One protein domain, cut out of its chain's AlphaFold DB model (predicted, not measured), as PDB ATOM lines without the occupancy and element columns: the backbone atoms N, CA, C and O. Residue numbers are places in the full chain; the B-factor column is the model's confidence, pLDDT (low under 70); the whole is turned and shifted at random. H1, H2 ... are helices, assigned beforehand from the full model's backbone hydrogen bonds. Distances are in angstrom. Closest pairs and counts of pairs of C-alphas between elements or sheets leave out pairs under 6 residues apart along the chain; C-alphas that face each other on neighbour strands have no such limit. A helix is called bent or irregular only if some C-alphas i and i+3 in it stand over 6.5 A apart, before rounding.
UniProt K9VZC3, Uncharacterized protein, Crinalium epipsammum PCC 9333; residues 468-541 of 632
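What this domain is: This is residues 468 to 541 of the 632 residues of an uncharacterized protein of Crinalium epipsammum PCC 9333 (UniProt K9VZC3). One long, bent helix, H2, runs most of the length of a rod, and a shorter helix folds back along each of its two arms: H1 beside the first arm, H2a, and H3 beside the second, H2b. The result is two helical hairpins placed end to end and sharing the long helix, with H1 and H3 apart from each other. The printed part has 74 residues with three named helices, in the order H1, H2, H3, and no named strand; the class is all helix. It is only just loose, close to extended, with a radius of gyration of the C-alphas of 16.6 A, and the C-alphas span 54 by 22 by 12 A.

How they stand to each other: Begin with H1, residues 470 to 481, and go on to H2, residues 490 to 521. By its hydrogen bonds H2 was assigned as one helix, but it is bent: C-alphas 508 and 511 are 6.8 A apart. Its arms are H2a, residues 490 to 508, and H2b, residues 511 to 521, and their lines stand at a steep tilt of 36 degrees, only just past shallow. H1 and H2a touch and form a helical hairpin, running opposite ways at a shallow tilt of 17 degrees; look for their closest C-alphas at Arg 477 and Ile 497, 5.4 A apart. Further on, H3, residues 525 to 533, touches H2b in a second helical hairpin, opposite ways at a shallow tilt of 15 degrees. Their closest C-alphas are those of Ala 516 and Ala 528, 4.2 A apart. H1 is apart from H2b and from H3, and H2a is apart from H3. In H1, H2a, H2b and H3 every backbone O i to N i+4 pair is within hydrogen-bond range.

Where its parts are: Find C-alpha 470 at (119.483, 94.590, 88.817); from there H1 runs 16.5 A to Ser 481. Next find C-alpha 490 at (114.143, 73.179, 94.625), where H2a begins; it covers 26.4 A to Gln 508. H2b takes 15.0 A from Pro 511 to Arg 521. H3 goes 12.2 A from Leu 525 to C-alpha 533 at (104.711, 98.489, 72.844).

The domain as a whole: The two C-alphas farthest apart are those of Pro 488 and Gly 523, 54.6 A. The printed part, residues 468 to 541, has no cut. The link from H1 to H2 is short, with 8 residues, and the link from H2 to H3 is tight, with 3; there is no long link. Mean pLDDT of the printed part is 92.4, and no printed residue is under 70.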
ATOM      1  N   GLY A 468     117.937  94.807  96.089       89.00
ATOM      2  CA  GLY A 468     116.953  95.248  95.095       89.00
ATOM      3  C   GLY A 468     117.527  95.846  93.804       89.00
ATOM      4  O   GLY A 468     116.773  96.436  93.035       89.00
ATOM      5  N   THR A 469     118.832  95.723  93.542       93.00
ATOM      6  CA  THR A 469     119.442  96.208  92.295       93.00
ATOM      7  C   THR A 469     119.394  95.127  91.216       93.00
ATOM      8  O   THR A 469     119.295  93.934  91.507       93.00
ATOM      9  N   LEU A 470     119.491  95.530  89.944       91.44
ATOM     10  CA  LEU A 470     119.483  94.590  88.817       91.44
ATOM     11  C   LEU A 470     120.570  93.510  88.966       91.44
ATOM     12  O   LEU A 470     120.288  92.321  88.841       91.44
ATOM     13  N   GLU A 471     121.795  93.925  89.290       92.88
ATOM     14  CA  GLU A 471     122.935  93.027  89.500       92.88
ATOM     15  C   GLU A 471     122.720  92.098  90.705       92.88
ATOM     16  O   GLU A 471     122.992  90.894  90.631       92.88
ATOM     17  N   SER A 472     122.180  92.620  91.814       94.19
ATOM     18  CA  SER A 472     121.978  91.828  93.026       94.19
ATOM     19  C   SER A 472     120.899  90.759  92.842       94.19
ATOM     20  O   SER A 472     121.078  89.628  93.290       94.19
ATOM     21  N   LEU A 473     119.817  91.076  92.120       94.62
ATOM     22  CA  LEU A 473     118.747  90.130  91.784       94.62
ATOM     23  C   LEU A 473     119.210  89.067  90.778       94.62
ATOM     24  O   LEU A 473     118.886  87.889  90.934       94.62
ATOM     25  N   GLN A 474     120.013  89.440  89.777       94.38
ATOM     26  CA  GLN A 474     120.608  88.473  88.845       94.38
ATOM     27  C   GLN A 474     121.555  87.504  89.562       94.38
ATOM     28  O   GLN A 474     121.518  86.295  89.314       94.38
ATOM     29  N   THR A 475     122.360  88.014  90.497       94.94
ATOM     30  CA  THR A 475     123.275  87.195  91.305       94.94
ATOM     31  C   THR A 475     122.508  86.282  92.264       94.94
ATOM     32  O   THR A 475     122.837  85.100  92.377       94.94
ATOM     33  N   ALA A 476     121.446  86.784  92.903       95.00
ATOM     34  CA  ALA A 476     120.550  85.989  93.742       95.00
ATOM     35  C   ALA A 476     119.910  84.836  92.958       95.00
ATOM     36  O   ALA A 476     119.981  83.685  93.388       95.00
ATOM     37  N   ARG A 477     119.376  85.122  91.762       96.12
ATOM     38  CA  ARG A 477     118.819  84.110  90.857       96.12
ATOM     39  C   ARG A 477     119.846  83.049  90.484       96.12
ATOM     40  O   ARG A 477     119.549  81.862  90.567       96.12
ATOM     41  N   SER A 478     121.052  83.472  90.099       93.81
ATOM     42  CA  SER A 478     122.151  82.557  89.779       93.81
ATOM     43  C   SER A 478     122.485  81.656  90.975       93.81
ATOM     44  O   SER A 478     122.598  80.441  90.824       93.81
ATOM     45  N   ASN A 479     122.541  82.214  92.188       93.75
ATOM     46  CA  ASN A 479     122.838  81.442  93.390       93.75
ATOM     47  C   ASN A 479     121.723  80.446  93.753       93.75
ATOM     48  O   ASN A 479     122.017  79.279  93.990       93.75
ATOM     49  N   ALA A 480     120.452  80.859  93.717       94.81
ATOM     50  CA  ALA A 480     119.320  79.959  93.962       94.81
ATOM     51  C   ALA A 480     119.185  78.874  92.879       94.81
ATOM     52  O   ALA A 480     118.783  77.755  93.183       94.81
ATOM     53  N   SER A 481     119.578  79.161  91.633       93.81
ATOM     54  CA  SER A 481     119.542  78.178  90.541       93.81
ATOM     55  C   SER A 481     120.541  77.027  90.702       93.81
ATOM     56  O   SER A 481     120.396  76.003  90.038       93.81
ATOM     57  N   LYS A 482     121.519  77.158  91.613       93.81
ATOM     58  CA  LYS A 482     122.409  76.051  91.994       93.81
ATOM     59  C   LYS A 482     121.655  74.908  92.677       93.81
ATOM     60  O   LYS A 482     122.170  73.795  92.697       93.81
ATOM     61  N   ILE A 483     120.459  75.177  93.210       94.25
ATOM     62  CA  ILE A 483     119.589  74.163  93.802       94.25
ATOM     63  C   ILE A 483     118.907  73.382  92.666       94.25
ATOM     64  O   ILE A 483     117.950  73.847  92.034       94.25
ATOM     65  N   ALA A 484     119.435  72.195  92.377       92.19
ATOM     66  CA  ALA A 484     119.073  71.364  91.235       92.19
ATOM     67  C   ALA A 484     117.718  70.656  91.405       92.19
ATOM     68  O   ALA A 484     117.202  70.468  92.507       92.19
ATOM     69  N   ILE A 485     117.148  70.205  90.285       87.94
ATOM     70  CA  ILE A 485     115.910  69.416  90.268       87.94
ATOM     71  C   ILE A 485     116.123  68.116  91.062       87.94
ATOM     72  O   ILE A 485     117.099  67.400  90.849       87.94
ATOM     73  N   GLY A 486     115.197  67.808  91.972       86.62
ATOM     74  CA  GLY A 486     115.264  66.634  92.853       86.62
ATOM     75  C   GLY A 486     115.857  66.909  94.238       86.62
ATOM     76  O   GLY A 486     115.723  66.060  95.120       86.62
ATOM     77  N   GLN A 487     116.447  68.087  94.464       91.56
ATOM     78  CA  GLN A 487     116.858  68.516  95.800       91.56
ATOM     79  C   GLN A 487     115.664  68.998  96.647       91.56
ATOM     80  O   GLN A 487     114.661  69.464  96.091       91.56
ATOM     81  N   PRO A 488     115.739  68.887  97.989       91.94
ATOM     82  CA  PRO A 488     114.630  69.205  98.887       91.94
ATOM     83  C   PRO A 488     114.027  70.602  98.722       91.94
ATOM     84  O   PRO A 488     112.804  70.712  98.776       91.94
ATOM     85  N   LEU A 489     114.841  71.649  98.526       94.69
ATOM     86  CA  LEU A 489     114.344  73.034  98.445       94.69
ATOM     87  C   LEU A 489     114.253  73.589  97.022       94.69
ATOM     88  O   LEU A 489     114.097  74.796  96.837       94.69
ATOM     89  N   HIS A 490     114.311  72.733  96.004       94.75
ATOM     90  CA  HIS A 490     114.143  73.179  94.625       94.75
ATOM     91  C   HIS A 490     112.814  73.930  94.381       94.75
ATOM     92  O   HIS A 490     112.859  74.990  93.756       94.75
ATOM     93  N   PRO A 491     111.642  73.481  94.888       95.50
ATOM     94  CA  PRO A 491     110.383  74.211  94.692       95.50
ATOM     95  C   PRO A 491     110.394  75.620  95.307       95.50
ATOM     96  O   PRO A 491     109.909  76.574  94.692       95.50
ATOM     97  N   ASP A 492     110.993  75.762  96.490       93.69
ATOM     98  CA  ASP A 492     111.125  77.050  97.176       93.69
ATOM     99  C   ASP A 492     112.057  77.982  96.391       93.69
ATOM    100  O   ASP A 492     111.723  79.140  96.140       93.69
ATOM    101  N   ALA A 493     113.189  77.453  95.915       95.50
ATOM    102  CA  ALA A 493     114.127  78.190  95.077       95.50
ATOM    103  C   ALA A 493     113.476  78.678  93.772       95.50
ATOM    104  O   ALA A 493     113.652  79.834  93.397       95.50
ATOM    105  N   GLN A 494     112.684  77.834  93.099       96.25
ATOM    106  CA  GLN A 494     111.970  78.220  91.875       96.25
ATOM    107  C   GLN A 494     110.943  79.325  92.123       96.25
ATOM    108  O   GLN A 494     110.830  80.257  91.324       96.25
ATOM    109  N   THR A 495     110.233  79.255  93.247       96.44
ATOM    110  CA  THR A 495     109.264  80.284  93.637       96.44
ATOM    111  C   THR A 495     109.947  81.642  93.809       96.44
ATOM    112  O   THR A 495     109.468  82.650  93.289       96.44
ATOM    113  N   GLU A 496     111.100  81.683  94.476       95.31
ATOM    114  CA  GLU A 496     111.849  82.931  94.675       95.31
ATOM    115  C   GLU A 496     112.501  83.447  93.398       95.31
ATOM    116  O   GLU A 496     112.446  84.644  93.117       95.31
ATOM    117  N   ILE A 497     113.043  82.552  92.570       96.00
ATOM    118  CA  ILE A 497     113.569  82.902  91.249       96.00
ATOM    119  C   ILE A 497     112.484  83.568  90.396       96.00
ATOM    120  O   ILE A 497     112.753  84.589  89.762       96.00
ATOM    121  N   ALA A 498     111.258  83.040  90.400       94.81
ATOM    122  CA  ALA A 498     110.139  83.639  89.677       94.81
ATOM    123  C   ALA A 498     109.805  85.048  90.201       94.81
ATOM    124  O   ALA A 498     109.580  85.967  89.411       94.81
ATOM    125  N   GLN A 499     109.834  85.249  91.521       94.25
ATOM    126  CA  GLN A 499     109.612  86.564  92.131       94.25
ATOM    127  C   GLN A 499     110.710  87.570  91.759       94.25
ATOM    128  O   GLN A 499     110.400  88.697  91.368       94.25
ATOM    129  N   TRP A 500     111.985  87.180  91.830       96.19
ATOM    130  CA  TRP A 500     113.095  88.057  91.448       96.19
ATOM    131  C   TRP A 500     113.113  88.347  89.950       96.19
ATOM    132  O   TRP A 500     113.398  89.475  89.566       96.19
ATOM    133  N   ASN A 501     112.745  87.384  89.098       94.81
ATOM    134  CA  ASN A 501     112.565  87.624  87.664       94.81
ATOM    135  C   ASN A 501     111.520  88.712  87.412       94.81
ATOM    136  O   ASN A 501     111.793  89.652  86.670       94.81
ATOM    137  N   LYS A 502     110.376  88.649  88.102       92.81
ATOM    138  CA  LYS A 502     109.348  89.689  88.010       92.81
ATOM    139  C   LYS A 502     109.889  91.062  88.429       92.81
ATOM    140  O   LYS A 502     109.625  92.052  87.758       92.81
ATOM    141  N   GLN A 503     110.666  91.142  89.511       93.44
ATOM    142  CA  GLN A 503     111.283  92.403  89.951       93.44
ATOM    143  C   GLN A 503     112.314  92.936  88.947       93.44
ATOM    144  O   GLN A 503     112.332  94.134  88.671       93.44
ATOM    145  N   ILE A 504     113.138  92.056  88.373       93.56
ATOM    146  CA  ILE A 504     114.098  92.402  87.318       93.56
ATOM    147  C   ILE A 504     113.368  93.000  86.113       93.56
ATOM    148  O   ILE A 504     113.773  94.055  85.626       93.56
ATOM    149  N   GLU A 505     112.289  92.363  85.657       92.94
ATOM    150  CA  GLU A 505     111.473  92.864  84.548       92.94
ATOM    151  C   GLU A 505     110.889  94.243  84.858       92.94
ATOM    152  O   GLU A 505     110.985  95.136  84.024       92.94
ATOM    153  N   VAL A 506     110.372  94.467  86.075       93.38
ATOM    154  CA  VAL A 506     109.900  95.799  86.490       93.38
ATOM    155  C   VAL A 506     111.022  96.834  86.408       93.38
ATOM    156  O   VAL A 506     110.813  97.889  85.823       93.38
ATOM    157  N   ILE A 507     112.211  96.550  86.951       92.50
ATOM    158  CA  ILE A 507     113.346  97.491  86.935       92.50
ATOM    159  C   ILE A 507     113.778  97.823  85.498       92.50
ATOM    160  O   ILE A 507     114.110  98.972  85.211       92.50
ATOM    161  N   GLN A 508     113.761  96.838  84.596       91.31
ATOM    162  CA  GLN A 508     114.135  97.019  83.189       91.31
ATOM    163  C   GLN A 508     113.079  97.780  82.382       91.31
ATOM    164  O   GLN A 508     113.424  98.640  81.573       91.31
ATOM    165  N   ASP A 509     111.801  97.477  82.603       94.12
ATOM    166  CA  ASP A 509     110.703  97.976  81.772       94.12
ATOM    167  C   ASP A 509     110.186  99.336  82.258       94.12
ATOM    168  O   ASP A 509     109.639 100.116  81.475       94.12
ATOM    169  N   ARG A 510     110.376  99.663  83.545       93.19
ATOM    170  CA  ARG A 510     109.928 100.932  84.130       93.19
ATOM    171  C   ARG A 510     110.430 102.175  83.383       93.19
ATOM    172  O   ARG A 510     109.584 103.007  83.061       93.19
ATOM    173  N   PRO A 511     111.728 102.324  83.047       94.12
ATOM    174  CA  PRO A 511     112.192 103.495  82.302       94.12
ATOM    175  C   PRO A 511     111.579 103.592  80.898       94.12
ATOM    176  O   PRO A 511     111.355 104.698  80.415       94.12
ATOM    177  N   ILE A 512     111.263 102.461  80.256       92.25
ATOM    178  CA  ILE A 512     110.598 102.437  78.945       92.25
ATOM    179  C   ILE A 512     109.173 102.981  79.080       92.25
ATOM    180  O   ILE A 512     108.762 103.851  78.313       92.25
ATOM    181  N   LEU A 513     108.433 102.512  80.090       92.75
ATOM    182  CA  LEU A 513     107.069 102.967  80.343       92.75
ATOM    183  C   LEU A 513     107.022 104.441  80.768       92.75
ATOM    184  O   LEU A 513     106.141 105.186  80.337       92.75
ATOM    185  N   ASP A 514     107.971 104.881  81.592       93.44
ATOM    186  CA  ASP A 514     108.054 106.272  82.035       93.44
ATOM    187  C   ASP A 514     108.441 107.212  80.878       93.44
ATOM    188  O   ASP A 514     107.873 108.303  80.769       93.44
ATOM    189  N   LEU A 515     109.312 106.772  79.959       92.94
ATOM    190  CA  LEU A 515     109.615 107.489  78.716       92.94
ATOM    191  C   LEU A 515     108.385 107.582  77.802       92.94
ATOM    192  O   LEU A 515     108.063 108.666  77.319       92.94
ATOM    193  N   ALA A 516     107.651 106.482  77.620       92.31
ATOM    194  CA  ALA A 516     106.398 106.481  76.864       92.31
ATOM    195  C   ALA A 516     105.384 107.481  77.449       92.31
ATOM    196  O   ALA A 516     104.798 108.294  76.735       92.31
ATOM    197  N   ARG A 517     105.246 107.504  78.779       93.38
ATOM    198  CA  ARG A 517     104.409 108.480  79.491       93.38
ATOM    199  C   ARG A 517     104.898 109.918  79.347       93.38
ATOM    200  O   ARG A 517     104.084 110.836  79.430       93.38
ATOM    201  N   ALA A 518     106.201 110.144  79.196       92.62
ATOM    202  CA  ALA A 518     106.745 111.473  78.938       92.62
ATOM    203  C   ALA A 518     106.379 111.957  77.525       92.62
ATOM    204  O   ALA A 518     105.919 113.089  77.389       92.62
ATOM    205  N   PHE A 519     106.470 111.093  76.507       92.75
ATOM    206  CA  PHE A 519     105.987 111.410  75.156       92.75
ATOM    207  C   PHE A 519     104.497 111.758  75.150       92.75
ATOM    208  O   PHE A 519     104.121 112.804  74.622       92.75
ATOM    209  N   ALA A 520     103.672 110.967  75.844       91.06
ATOM    210  CA  ALA A 520     102.242 111.242  75.950       91.06
ATOM    211  C   ALA A 520     101.954 112.599  76.610       91.06
ATOM    212  O   ALA A 520     101.102 113.351  76.144       91.06
ATOM    213  N   ARG A 521     102.694 112.947  77.673       92.12
ATOM    214  CA  ARG A 521     102.574 114.252  78.348       92.12
ATOM    215  C   ARG A 521     102.996 115.426  77.467       92.12
ATOM    216  O   ARG A 521     102.443 116.509  77.615       92.12
ATOM    217  N   ASN A 522     103.924 115.200  76.543       89.88
ATOM    218  CA  ASN A 522     104.363 116.193  75.566       89.88
ATOM    219  C   ASN A 522     103.435 116.283  74.337       89.88
ATOM    220  O   ASN A 522     103.727 117.039  73.414       89.88
ATOM    221  N   GLY A 523     102.326 115.533  74.316       85.88
ATOM    222  CA  GLY A 523     101.346 115.523  73.227       85.88
ATOM    223  C   GLY A 523     101.665 114.556  72.083       85.88
ATOM    224  O   GLY A 523     100.840 114.397  71.185       85.88
ATOM    225  N   ASP A 524     102.810 113.866  72.116       92.06
ATOM    226  CA  ASP A 524     103.174 112.861  71.113       92.06
ATOM    227  C   ASP A 524     102.668 111.473  71.527       92.06
ATOM    228  O   ASP A 524     103.388 110.626  72.065       92.06
ATOM    229  N   LEU A 525     101.372 111.258  71.308       89.94
ATOM    230  CA  LEU A 525     100.708 109.999  71.646       89.94
ATOM    231  C   LEU A 525     101.167 108.836  70.749       89.94
ATOM    232  O   LEU A 525     101.178 107.693  71.207       89.94
ATOM    233  N   ASN A 526     101.590 109.102  69.508       89.38
ATOM    234  CA  ASN A 526     102.081 108.058  68.603       89.38
ATOM    235  C   ASN A 526     103.426 107.502  69.095       89.38
ATOM    236  O   ASN A 526     103.567 106.285  69.231       89.38
ATOM    237  N   ALA A 527     104.376 108.375  69.453       90.06
ATOM    238  CA  ALA A 527     105.653 107.953  70.035       90.06
ATOM    239  C   ALA A 527     105.479 107.288  71.412       90.06
ATOM    240  O   ALA A 527     106.241 106.380  71.772       90.06
ATOM    241  N   ALA A 528     104.466 107.700  72.184       90.12
ATOM    242  CA  ALA A 528     104.112 107.063  73.449       90.12
ATOM    243  C   ALA A 528     103.665 105.606  73.254       90.12
ATOM    244  O   ALA A 528     104.203 104.708  73.907       90.12
ATOM    245  N   VAL A 529     102.736 105.357  72.323       90.75
ATOM    246  CA  VAL A 529     102.276 104.001  71.985       90.75
ATOM    247  C   VAL A 529     103.440 103.158  71.460       90.75
ATOM    248  O   VAL A 529     103.685 102.072  71.984       90.75
ATOM    249  N   GLU A 530     104.225 103.672  70.510       91.94
ATOM    250  CA  GLU A 530     105.384 102.951  69.966       91.94
ATOM    251  C   GLU A 530     106.389 102.575  71.066       91.94
ATOM    252  O   GLU A 530     106.868 101.443  71.131       91.94
ATOM    253  N   THR A 531     106.676 103.488  71.995       90.94
ATOM    254  CA  THR A 531     107.631 103.224  73.076       90.94
ATOM    255  C   THR A 531     107.092 102.211  74.086       90.94
ATOM    256  O   THR A 531     107.834 101.319  74.488       90.94
ATOM    257  N   ALA A 532     105.814 102.288  74.470       89.94
ATOM    258  CA  ALA A 532     105.226 101.339  75.417       89.94
ATOM    259  C   ALA A 532     105.042  99.934  74.823       89.94
ATOM    260  O   ALA A 532     105.186  98.955  75.553       89.94
ATOM    261  N   THR A 533     104.808  99.807  73.511       91.00
ATOM    262  CA  THR A 533     104.711  98.489  72.844       91.00
ATOM    263  C   THR A 533     106.025  97.701  72.852       91.00
ATOM    264  O   THR A 533     106.009  96.483  72.674       91.00
ATOM    265  N   LYS A 534     107.168  98.351  73.136       91.94
ATOM    266  CA  LYS A 534     108.457  97.666  73.356       91.94
ATOM    267  C   LYS A 534     108.432  96.753  74.589       91.94
ATOM    268  O   LYS A 534     109.262  95.852  74.687       91.94
ATOM    269  N   ILE A 535     107.492  96.959  75.515       90.62
ATOM    270  CA  ILE A 535     107.271  96.073  76.661       90.62
ATOM    271  C   ILE A 535     106.447  94.872  76.186       90.62
ATOM    272  O   ILE A 535     105.247  94.973  75.947       90.62
ATOM    273  N   SER A 536     107.106  93.722  76.042       87.56
ATOM    274  CA  SER A 536     106.484  92.497  75.531       87.56
ATOM    275  C   SER A 536     105.358  91.966  76.427       87.56
ATOM    276  O   SER A 536     105.419  92.049  77.657       87.56
ATOM    277  N   TYR A 537     104.364  91.329  75.803       82.19
ATOM    278  CA  TYR A 537     103.283  90.623  76.492       82.19
ATOM    279  C   TYR A 537     103.826  89.529  77.428       82.19
ATOM    280  O   TYR A 537     104.728  88.777  77.056       82.19
ATOM    281  N   GLY A 538     103.285  89.443  78.646       81.00
ATOM    282  CA  GLY A 538     103.691  88.459  79.658       81.00
ATOM    283  C   GLY A 538     104.782  88.928  80.627       81.00
ATOM    284  O   GLY A 538     104.984  88.279  81.650       81.00
ATOM    285  N   ARG A 539     105.433  90.074  80.369       90.88
ATOM    286  CA  ARG A 539     106.365  90.704  81.322       90.88
ATOM    287  C   ARG A 539     105.627  91.401  82.461       90.88
ATOM    288  O   ARG A 539     104.458  91.774  82.325       90.88
ATOM    289  N   ALA A 540     106.326  91.645  83.565       90.56
ATOM    290  CA  ALA A 540     105.755  92.196  84.790       90.56
ATOM    291  C   ALA A 540     104.953  93.504  84.618       90.56
ATOM    292  O   ALA A 540     103.918  93.652  85.268       90.56
ATOM    293  N   LEU A 541     105.394  94.431  83.753       92.25
ATOM    294  CA  LEU A 541     104.707  95.710  83.492       92.25
ATOM    295  C   LEU A 541     103.799  95.694  82.252       92.25
ATOM    296  O   LEU A 541     103.214  96.721  81.922       92.25
TER     297      LEU A 541